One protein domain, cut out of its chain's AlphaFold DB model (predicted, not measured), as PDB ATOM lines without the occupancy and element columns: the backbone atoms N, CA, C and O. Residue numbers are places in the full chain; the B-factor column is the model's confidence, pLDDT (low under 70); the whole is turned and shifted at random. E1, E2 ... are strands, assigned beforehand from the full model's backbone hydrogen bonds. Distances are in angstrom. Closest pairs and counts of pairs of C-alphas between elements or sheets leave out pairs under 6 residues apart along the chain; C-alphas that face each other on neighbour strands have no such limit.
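This is residues 100 to 171 of the 274 residues of an uncharacterized protein of marine sediment metagenome (UniProt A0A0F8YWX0). This is a domain with little regular structure, mostly loops, with two small separate strand pairs: E1 with E4, and the hairpin E2 and E3 toward one end. The long unnamed stretch of residues 100 to 132 is tied to E1 by a short antiparallel pairing of residues 122 to 123 with 133 to 134. The printed part has 72 residues, no named helix and four strands, E1 to E4 in chain order, in two antiparallel sheets; it is all strand, with 13 residues in named elements. It is compact, radius of gyration of the C-alphas 12.8 A, spanning 35 by 25 by 19 A.

Find C-alpha 152 at (-33.456, 25.721, 85.936); from there E3, residues 152 to 155, runs 7.8 A. E2 is residues 143 to 145, 6.2 A. Find E1, residues 133 to 135, 6.4 A, from C-alpha 133 at (-17.786, 21.310, 88.882). E4, residues 163 to 165, 6.7 A, ends at (-15.101, 18.144, 90.723).

In hairpin E2 and E3, antiparallel at 132 degrees, look for N 144 and O 154, 2.9 A apart, within hydrogen-bond range. E1 and E4 are antiparallel at 150 degrees, with N 134 and O 164 within range at 2.8 A. E1 and E3 are apart, as are E2 and E4.

The C-alphas farthest apart, of Glu 148 and Asn 169, are 39.9 A apart. The printed part has no cut, and its three links between strands are short. Look for pLDDT under 70 at residues 100, 106 and 145 to 151.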
ATOM      1  N   GLU A 100     -29.779  32.490  97.389       68.25
ATOM      2  CA  GLU A 100     -29.136  32.386  98.700       68.25
ATOM      3  C   GLU A 100     -27.611  32.515  98.579       68.25
ATOM      4  O   GLU A 100     -26.977  31.800  97.804       68.25
ATOM      5  N   ASP A 101     -27.033  33.441  99.338       70.75
ATOM      6  CA  ASP A 101     -25.588  33.575  99.499       70.75
ATOM      7  C   ASP A 101     -25.201  32.919 100.826       70.75
ATOM      8  O   ASP A 101     -25.582  33.395 101.900       70.75
ATOM      9  N   LEU A 102     -24.496  31.791 100.739       72.19
ATOM     10  CA  LEU A 102     -24.025  31.037 101.900       72.19
ATOM     11  C   LEU A 102     -22.520  31.226 102.144       72.19
ATOM     12  O   LEU A 102     -21.992  30.626 103.074       72.19
ATOM     13  N   SER A 103     -21.849  32.107 101.392       70.00
ATOM     14  CA  SER A 103     -20.395  32.339 101.483       70.00
ATOM     15  C   SER A 103     -19.917  32.852 102.846       70.00
ATOM     16  O   SER A 103     -18.740  32.770 103.187       70.00
ATOM     17  N   SER A 104     -20.834  33.384 103.660       72.56
ATOM     18  CA  SER A 104     -20.547  33.840 105.028       72.56
ATOM     19  C   SER A 104     -20.669  32.745 106.097       72.56
ATOM     20  O   SER A 104     -20.326  32.987 107.257       72.56
ATOM     21  N   ILE A 105     -21.142  31.549 105.736       74.81
ATOM     22  CA  ILE A 105     -21.229  30.393 106.633       74.81
ATOM     23  C   ILE A 105     -19.918  29.612 106.518       74.81
ATOM     24  O   ILE A 105     -19.721  28.850 105.582       74.81
ATOM     25  N   GLY A 106     -19.018  29.800 107.486       69.31
ATOM     26  CA  GLY A 106     -17.647  29.274 107.422       69.31
ATOM     27  C   GLY A 106     -17.483  27.751 107.514       69.31
ATOM     28  O   GLY A 106     -16.359  27.278 107.394       69.31
ATOM     29  N   ASP A 107     -18.563  26.996 107.727       81.00
ATOM     30  CA  ASP A 107     -18.528  25.532 107.865       81.00
ATOM     31  C   ASP A 107     -18.957  24.795 106.577       81.00
ATOM     32  O   ASP A 107     -19.065  23.567 106.571       81.00
ATOM     33  N   ILE A 108     -19.248  25.523 105.492       87.38
ATOM     34  CA  ILE A 108     -19.585  24.937 104.188       87.38
ATOM     35  C   ILE A 108     -18.298  24.776 103.376       87.38
ATOM     36  O   ILE A 108     -17.505  25.707 103.281       87.38
ATOM     37  N   VAL A 109     -18.100  23.578 102.827       89.94
ATOM     38  CA  VAL A 109     -16.919  23.224 102.019       89.94
ATOM     39  C   VAL A 109     -17.154  23.441 100.520       89.94
ATOM     40  O   VAL A 109     -16.241  23.848  99.804       89.94
ATOM     41  N   ALA A 110     -18.351  23.083 100.051       90.44
ATOM     42  CA  ALA A 110     -18.811  23.290  98.684       90.44
ATOM     43  C   ALA A 110     -20.347  23.289  98.653       90.44
ATOM     44  O   ALA A 110     -20.998  22.553  99.409       90.44
ATOM     45  N   HIS A 111     -20.942  24.060  97.744       89.38
ATOM     46  CA  HIS A 111     -22.384  24.113  97.526       89.38
ATOM     47  C   HIS A 111     -22.744  24.254  96.041       89.38
ATOM     48  O   HIS A 111     -22.798  25.350  95.486       89.38
ATOM     49  N   TRP A 112     -23.126  23.141  95.413       90.38
ATOM     50  CA  TRP A 112     -23.662  23.147  94.050       90.38
ATOM     51  C   TRP A 112     -25.186  23.199  94.060       90.38
ATOM     52  O   TRP A 112     -25.854  22.289  94.551       90.38
ATOM     53  N   LYS A 113     -25.742  24.255  93.468       86.00
ATOM     54  CA  LYS A 113     -27.197  24.437  93.342       86.00
ATOM     55  C   LYS A 113     -27.802  23.666  92.177       86.00
ATOM     56  O   LYS A 113     -29.015  23.501  92.125       86.00
ATOM     57  N   CYS A 114     -26.968  23.233  91.230       87.81
ATOM     58  CA  CYS A 114     -27.393  22.532  90.019       87.81
ATOM     59  C   CYS A 114     -28.461  23.298  89.213       87.81
ATOM     60  O   CYS A 114     -29.330  22.703  88.576       87.81
ATOM     61  N   ASN A 115     -28.397  24.631  89.260       83.69
ATOM     62  CA  ASN A 115     -29.323  25.546  88.601       83.69
ATOM     63  C   ASN A 115     -28.658  26.324  87.452       83.69
ATOM     64  O   ASN A 115     -29.274  27.233  86.891       83.69
ATOM     65  N   ASP A 116     -27.416  25.986  87.087       86.44
ATOM     66  CA  ASP A 116     -26.700  26.681  86.021       86.44
ATOM     67  C   ASP A 116     -27.428  26.532  84.683       86.44
ATOM     68  O   ASP A 116     -28.073  25.521  84.385       86.44
ATOM     69  N   VAL A 117     -27.313  27.570  83.859       81.94
ATOM     70  CA  VAL A 117     -27.942  27.648  82.542       81.94
ATOM     71  C   VAL A 117     -26.916  28.056  81.493       81.94
ATOM     72  O   VAL A 117     -26.002  28.836  81.752       81.94
ATOM     73  N   GLY A 118     -27.095  27.556  80.270       84.31
ATOM     74  CA  GLY A 118     -26.308  27.965  79.108       84.31
ATOM     75  C   GLY A 118     -25.504  26.847  78.446       84.31
ATOM     76  O   GLY A 118     -25.521  25.680  78.843       84.31
ATOM     77  N   ALA A 119     -24.811  27.211  77.369       89.12
ATOM     78  CA  ALA A 119     -23.963  26.312  76.588       89.12
ATOM     79  C   ALA A 119     -22.534  26.268  77.160       89.12
ATOM     80  O   ALA A 119     -21.570  26.628  76.488       89.12
ATOM     81  N   THR A 120     -22.419  25.886  78.432       91.50
ATOM     82  CA  THR A 120     -21.157  25.713  79.164       91.50
ATOM     83  C   THR A 120     -21.172  24.380  79.900       91.50
ATOM     84  O   THR A 120     -22.243  23.846  80.168       91.50
ATOM     85  N   GLN A 121     -20.001  23.851  80.238       94.38
ATOM     86  CA  GLN A 121     -19.852  22.676  81.102       94.38
ATOM     87  C   GLN A 121     -19.554  23.054  82.558       94.38
ATOM     88  O   GLN A 121     -19.382  22.177  83.391       94.38
ATOM     89  N   VAL A 122     -19.468  24.344  82.879       93.31
ATOM     90  CA  VAL A 122     -19.174  24.800  84.242       93.31
ATOM     91  C   VAL A 122     -20.428  24.707  85.105       93.31
ATOM     92  O   VAL A 122     -21.465  25.253  84.731       93.31
ATOM     93  N   VAL A 123     -20.296  24.052  86.256       91.94
ATOM     94  CA  VAL A 123     -21.277  24.034  87.347       91.94
ATOM     95  C   VAL A 123     -20.697  24.850  88.490       91.94
ATOM     96  O   VAL A 123     -19.632  24.507  89.012       91.94
ATOM     97  N   VAL A 124     -21.348  25.955  88.841       90.62
ATOM     98  CA  VAL A 124     -20.793  26.895  89.817       90.62
ATOM     99  C   VAL A 124     -20.966  26.359  91.234       90.62
ATOM    100  O   VAL A 124     -22.044  25.921  91.637       90.62
ATOM    101  N   ASP A 125     -19.881  26.431  91.993       90.44
ATOM    102  CA  ASP A 125     -19.896  26.297  93.439       90.44
ATOM    103  C   ASP A 125     -20.270  27.644  94.075       90.44
ATOM    104  O   ASP A 125     -19.598  28.664  93.896       90.44
ATOM    105  N   ALA A 126     -21.411  27.675  94.751       84.75
ATOM    106  CA  ALA A 126     -22.080  28.899  95.153       84.75
ATOM    107  C   ALA A 126     -21.621  29.465  96.504       84.75
ATOM    108  O   ALA A 126     -22.104  30.530  96.894       84.75
ATOM    109  N   ASP A 127     -20.730  28.786  97.228       78.94
ATOM    110  CA  ASP A 127     -20.185  29.280  98.500       78.94
ATOM    111  C   ASP A 127     -18.955  30.198  98.337       78.94
ATOM    112  O   ASP A 127     -18.526  30.850  99.287       78.94
ATOM    113  N   GLY A 128     -18.422  30.307  97.119       76.50
ATOM    114  CA  GLY A 128     -17.189  31.048  96.851       76.50
ATOM    115  C   GLY A 128     -16.488  30.685  95.542       76.50
ATOM    116  O   GLY A 128     -15.464  31.294  95.224       76.50
ATOM    117  N   ALA A 129     -17.040  29.743  94.766       75.75
ATOM    118  CA  ALA A 129     -16.479  29.222  93.521       75.75
ATOM    119  C   ALA A 129     -15.087  28.582  93.686       75.75
ATOM    120  O   ALA A 129     -14.270  28.623  92.759       75.75
ATOM    121  N   THR A 130     -14.808  28.002  94.857       86.50
ATOM    122  CA  THR A 130     -13.547  27.306  95.156       86.50
ATOM    123  C   THR A 130     -13.529  25.909  94.539       86.50
ATOM    124  O   THR A 130     -12.495  25.499  94.013       86.50
ATOM    125  N   HIS A 131     -14.683  25.234  94.478       91.81
ATOM    126  CA  HIS A 131     -14.819  23.865  93.978       91.81
ATOM    127  C   HIS A 131     -15.809  23.741  92.809       91.81
ATOM    128  O   HIS A 131     -16.687  22.877  92.795       91.81
ATOM    129  N   ASN A 132     -15.675  24.589  91.782       93.81
ATOM    130  CA  ASN A 132     -16.525  24.493  90.586       93.81
ATOM    131  C   ASN A 132     -16.465  23.092  89.947       93.81
ATOM    132  O   ASN A 132     -15.392  22.522  89.730       93.81
ATOM    133  N   GLY A 133     -17.638  22.571  89.594       93.75
ATOM    134  CA  GLY A 133     -17.786  21.310  88.882       93.75
ATOM    135  C   GLY A 133     -17.668  21.475  87.366       93.75
ATOM    136  O   GLY A 133     -17.891  22.547  86.800       93.75
ATOM    137  N   THR A 134     -17.350  20.374  86.691       95.94
ATOM    138  CA  THR A 134     -17.377  20.234  85.234       95.94
ATOM    139  C   THR A 134     -18.378  19.151  84.853       95.94
ATOM    140  O   THR A 134     -18.168  17.967  85.116       95.94
ATOM    141  N   ALA A 135     -19.478  19.551  84.227       95.75
ATOM    142  CA  ALA A 135     -20.470  18.651  83.671       95.75
ATOM    143  C   ALA A 135     -19.933  17.936  82.418       95.75
ATOM    144  O   ALA A 135     -19.305  18.530  81.542       95.75
ATOM    145  N   SER A 136     -20.247  16.648  82.295       95.50
ATOM    146  CA  SER A 136     -19.904  15.820  81.124       95.50
ATOM    147  C   SER A 136     -20.510  16.316  79.797       95.50
ATOM    148  O   SER A 136     -19.998  16.009  78.720       95.50
ATOM    149  N   VAL A 137     -21.568  17.126  79.859       94.75
ATOM    150  CA  VAL A 137     -22.234  17.790  78.729       94.75
ATOM    151  C   VAL A 137     -22.554  19.236  79.091       94.75
ATOM    152  O   VAL A 137     -22.403  19.638  80.242       94.75
ATOM    153  N   ASN A 138     -22.992  20.032  78.116       93.06
ATOM    154  CA  ASN A 138     -23.447  21.391  78.399       93.06
ATOM    155  C   ASN A 138     -24.580  21.371  79.437       93.06
ATOM    156  O   ASN A 138     -25.519  20.594  79.288       93.06
ATOM    157  N   VAL A 139     -24.531  22.259  80.432       90.69
ATOM    158  CA  VAL A 139     -25.521  22.335  81.520       90.69
ATOM    159  C   VAL A 139     -26.940  22.584  81.004       90.69
ATOM    160  O   VAL A 139     -27.892  22.080  81.581       90.69
ATOM    161  N   SER A 140     -27.087  23.241  79.847       88.44
ATOM    162  CA  SER A 140     -28.361  23.362  79.109       88.44
ATOM    163  C   SER A 140     -29.013  22.029  78.716       88.44
ATOM    164  O   SER A 140     -30.215  22.007  78.481       88.44
ATOM    165  N   ASN A 141     -28.257  20.931  78.654       88.38
ATOM    166  CA  ASN A 141     -28.785  19.591  78.383       88.38
ATOM    167  C   ASN A 141     -29.168  18.834  79.662       88.38
ATOM    168  O   ASN A 141     -29.778  17.777  79.562       88.38
ATOM    169  N   LEU A 142     -28.785  19.347  80.835       89.38
ATOM    170  CA  LEU A 142     -29.079  18.745  82.135       89.38
ATOM    171  C   LEU A 142     -30.271  19.417  82.822       89.38
ATOM    172  O   LEU A 142     -30.758  18.913  83.823       89.38
ATOM    173  N   THR A 143     -30.728  20.576  82.348       83.44
ATOM    174  CA  THR A 143     -31.725  21.375  83.069       83.44
ATOM    175  C   THR A 143     -33.081  20.678  83.140       83.44
ATOM    176  O   THR A 143     -33.684  20.392  82.101       83.44
ATOM    177  N   THR A 144     -33.614  20.512  84.349       73.81
ATOM    178  CA  THR A 144     -35.030  20.189  84.550       73.81
ATOM    179  C   THR A 144     -35.824  21.483  84.611       73.81
ATOM    180  O   THR A 144     -35.486  22.427  85.325       73.81
ATOM    181  N   THR A 145     -36.864  21.581  83.789       63.31
ATOM    182  CA  THR A 145     -37.727  22.763  83.786       63.31
ATOM    183  C   THR A 145     -38.796  22.599  84.862       63.31
ATOM    184  O   THR A 145     -39.467  21.567  84.903       63.31
ATOM    185  N   ASP A 146     -39.008  23.616  85.702       50.09
ATOM    186  CA  ASP A 146     -40.291  23.742  86.393       50.09
ATOM    187  C   ASP A 146     -41.406  24.099  85.387       50.09
ATOM    188  O   ASP A 146     -41.156  24.409  84.222       50.09
ATOM    189  N   ALA A 147     -42.668  24.017  85.802       39.59
ATOM    190  CA  ALA A 147     -43.817  24.182  84.910       39.59
ATOM    191  C   ALA A 147     -43.916  25.561  84.202       39.59
ATOM    192  O   ALA A 147     -44.823  25.740  83.386       39.59
ATOM    193  N   GLU A 148     -43.023  26.524  84.477       45.97
ATOM    194  CA  GLU A 148     -43.072  27.891  83.936       45.97
ATOM    195  C   GLU A 148     -41.829  28.320  83.127       45.97
ATOM    196  O   GLU A 148     -41.815  29.419  82.574       45.97
ATOM    197  N   GLY A 149     -40.828  27.456  82.919       49.09
ATOM    198  CA  GLY A 149     -39.898  27.620  81.786       49.09
ATOM    199  C   GLY A 149     -38.846  28.727  81.889       49.09
ATOM    200  O   GLY A 149     -38.162  28.985  80.897       49.09
ATOM    201  N   THR A 150     -38.697  29.392  83.038       53.25
ATOM    202  CA  THR A 150     -37.801  30.562  83.172       53.25
ATOM    203  C   THR A 150     -36.624  30.397  84.135       53.25
ATOM    204  O   THR A 150     -35.751  31.264  84.141       53.25
ATOM    205  N   ALA A 151     -36.540  29.308  84.903       61.72
ATOM    206  CA  ALA A 151     -35.394  29.016  85.769       61.72
ATOM    207  C   ALA A 151     -35.132  27.502  85.827       61.72
ATOM    208  O   ALA A 151     -36.061  26.721  86.018       61.72
ATOM    209  N   ASN A 152     -33.872  27.092  85.648       71.19
ATOM    210  CA  ASN A 152     -33.456  25.721  85.936       71.19
ATOM    211  C   ASN A 152     -33.473  25.528  87.458       71.19
ATOM    212  O   ASN A 152     -32.897  26.344  88.177       71.19
ATOM    213  N   THR A 153     -34.144  24.491  87.947       75.38
ATOM    214  CA  THR A 153     -34.281  24.242  89.393       75.38
ATOM    215  C   THR A 153     -33.422  23.082  89.877       75.38
ATOM    216  O   THR A 153     -33.100  23.036  91.062       75.38
ATOM    217  N   ALA A 154     -33.037  22.175  88.978       85.00
ATOM    218  CA  ALA A 154     -32.171  21.043  89.265       85.00
ATOM    219  C   ALA A 154     -31.622  20.429  87.974       85.00
ATOM    220  O   ALA A 154     -32.202  20.583  86.896       85.00
ATOM    221  N   PHE A 155     -30.560  19.639  88.101       90.06
ATOM    222  CA  PHE A 155     -30.062  18.830  86.999       90.06
ATOM    223  C   PHE A 155     -30.663  17.425  86.989       90.06
ATOM    224  O   PHE A 155     -30.678  16.742  88.011       90.06
ATOM    225  N   ASP A 156     -31.079  16.980  85.807       90.06
ATOM    226  CA  ASP A 156     -31.333  15.585  85.478       90.06
ATOM    227  C   ASP A 156     -30.166  15.060  84.645       90.06
ATOM    228  O   ASP A 156     -29.821  15.581  83.583       90.06
ATOM    229  N   MET A 157     -29.515  14.037  85.185       89.12
ATOM    230  CA  MET A 157     -28.348  13.405  84.586       89.12
ATOM    231  C   MET A 157     -28.712  12.165  83.753       89.12
ATOM    232  O   MET A 157     -27.821  11.574  83.142       89.12
ATOM    233  N   ASP A 158     -29.989  11.761  83.725       86.00
ATOM    234  CA  ASP A 158     -30.547  10.636  82.952       86.00
ATOM    235  C   ASP A 158     -29.764   9.313  83.112       86.00
ATOM    236  O   ASP A 158     -29.656   8.488  82.208       86.00
ATOM    237  N   GLY A 159     -29.096   9.139  84.259       85.56
ATOM    238  CA  GLY A 159     -28.210   8.002  84.537       85.56
ATOM    239  C   GLY A 159     -26.968   7.883  83.634       85.56
ATOM    240  O   GLY A 159     -26.200   6.934  83.793       85.56
ATOM    241  N   GLN A 160     -26.751   8.816  82.704       88.44
ATOM    242  CA  GLN A 160     -25.652   8.801  81.735       88.44
ATOM    243  C   GLN A 160     -24.614   9.888  82.024       88.44
ATOM    244  O   GLN A 160     -23.417   9.694  81.791       88.44
ATOM    245  N   TYR A 161     -25.071  11.046  82.488       93.00
ATOM    246  CA  TYR A 161     -24.239  12.217  82.702       93.00
ATOM    247  C   TYR A 161     -23.764  12.306  84.149       93.00
ATOM    248  O   TYR A 161     -24.296  11.674  85.057       93.00
ATOM    249  N   ASN A 162     -22.709  13.080  84.358       92.94
ATOM    250  CA  ASN A 162     -22.177  13.380  85.679       92.94
ATOM    251  C   ASN A 162     -21.579  14.785  85.719       92.94
ATOM    252  O   ASN A 162     -21.353  15.416  84.675       92.94
ATOM    253  N   ILE A 163     -21.315  15.233  86.943       94.44
ATOM    254  CA  ILE A 163     -20.551  16.430  87.267       94.44
ATOM    255  C   ILE A 163     -19.306  15.955  88.004       94.44
ATOM    256  O   ILE A 163     -19.407  15.271  89.022       94.44
ATOM    257  N   ALA A 164     -18.139  16.298  87.473       94.44
ATOM    258  CA  ALA A 164     -16.857  15.991  88.083       94.44
ATOM    259  C   ALA A 164     -16.296  17.241  88.760       94.44
ATOM    260  O   ALA A 164     -16.274  18.316  88.165       94.44
ATOM    261  N   VAL A 165     -15.813  17.093  89.987       94.25
ATOM    262  CA  VAL A 165     -15.101  18.144  90.723       94.25
ATOM    263  C   VAL A 165     -13.629  17.745  90.783       94.25
ATOM    264  O   VAL A 165     -13.313  16.556  90.848       94.25
ATOM    265  N   THR A 166     -12.729  18.725  90.694       92.56
ATOM    266  CA  THR A 166     -11.284  18.466  90.808       92.56
ATOM    267  C   THR A 166     -10.975  17.869  92.179       92.56
ATOM    268  O   THR A 166     -11.567  18.277  93.175       92.56
ATOM    269  N   ASP A 167     -10.066  16.893  92.221       90.62
ATOM    270  CA  ASP A 167      -9.657  16.268  93.475       90.62
ATOM    271  C   ASP A 167      -9.041  17.299  94.428       90.62
ATOM    272  O   ASP A 167      -8.103  18.005  94.057       90.62
ATOM    273  N   ASP A 168      -9.574  17.353  95.647       91.00
ATOM    274  CA  ASP A 168      -9.095  18.214  96.724       91.00
ATOM    275  C   ASP A 168      -9.166  17.479  98.076       91.00
ATOM    276  O   ASP A 168      -9.984  16.566  98.274       91.00
ATOM    277  N   ASN A 169      -8.284  17.873  98.995       89.81
ATOM    278  CA  ASN A 169      -8.224  17.378 100.368       89.81
ATOM    279  C   ASN A 169      -9.383  17.890 101.225       89.81
ATOM    280  O   ASN A 169      -9.696  17.254 102.228       89.81
ATOM    281  N   ASP A 170     -10.029  18.990 100.836       90.56
ATOM    282  CA  ASP A 170     -11.205  19.528 101.530       90.56
ATOM    283  C   ASP A 170     -12.371  18.519 101.570       90.56
ATOM    284  O   ASP A 170     -13.194  18.528 102.486       90.56
ATOM    285  N   PHE A 171     -12.404  17.577 100.621       90.88
ATOM    286  CA  PHE A 171     -13.382  16.487 100.568       90.88
ATOM    287  C   PHE A 171     -12.948  15.210 101.292       90.88
ATOM    288  O   PHE A 171     -13.696  14.227 101.286       90.88
TER     289      PHE A 171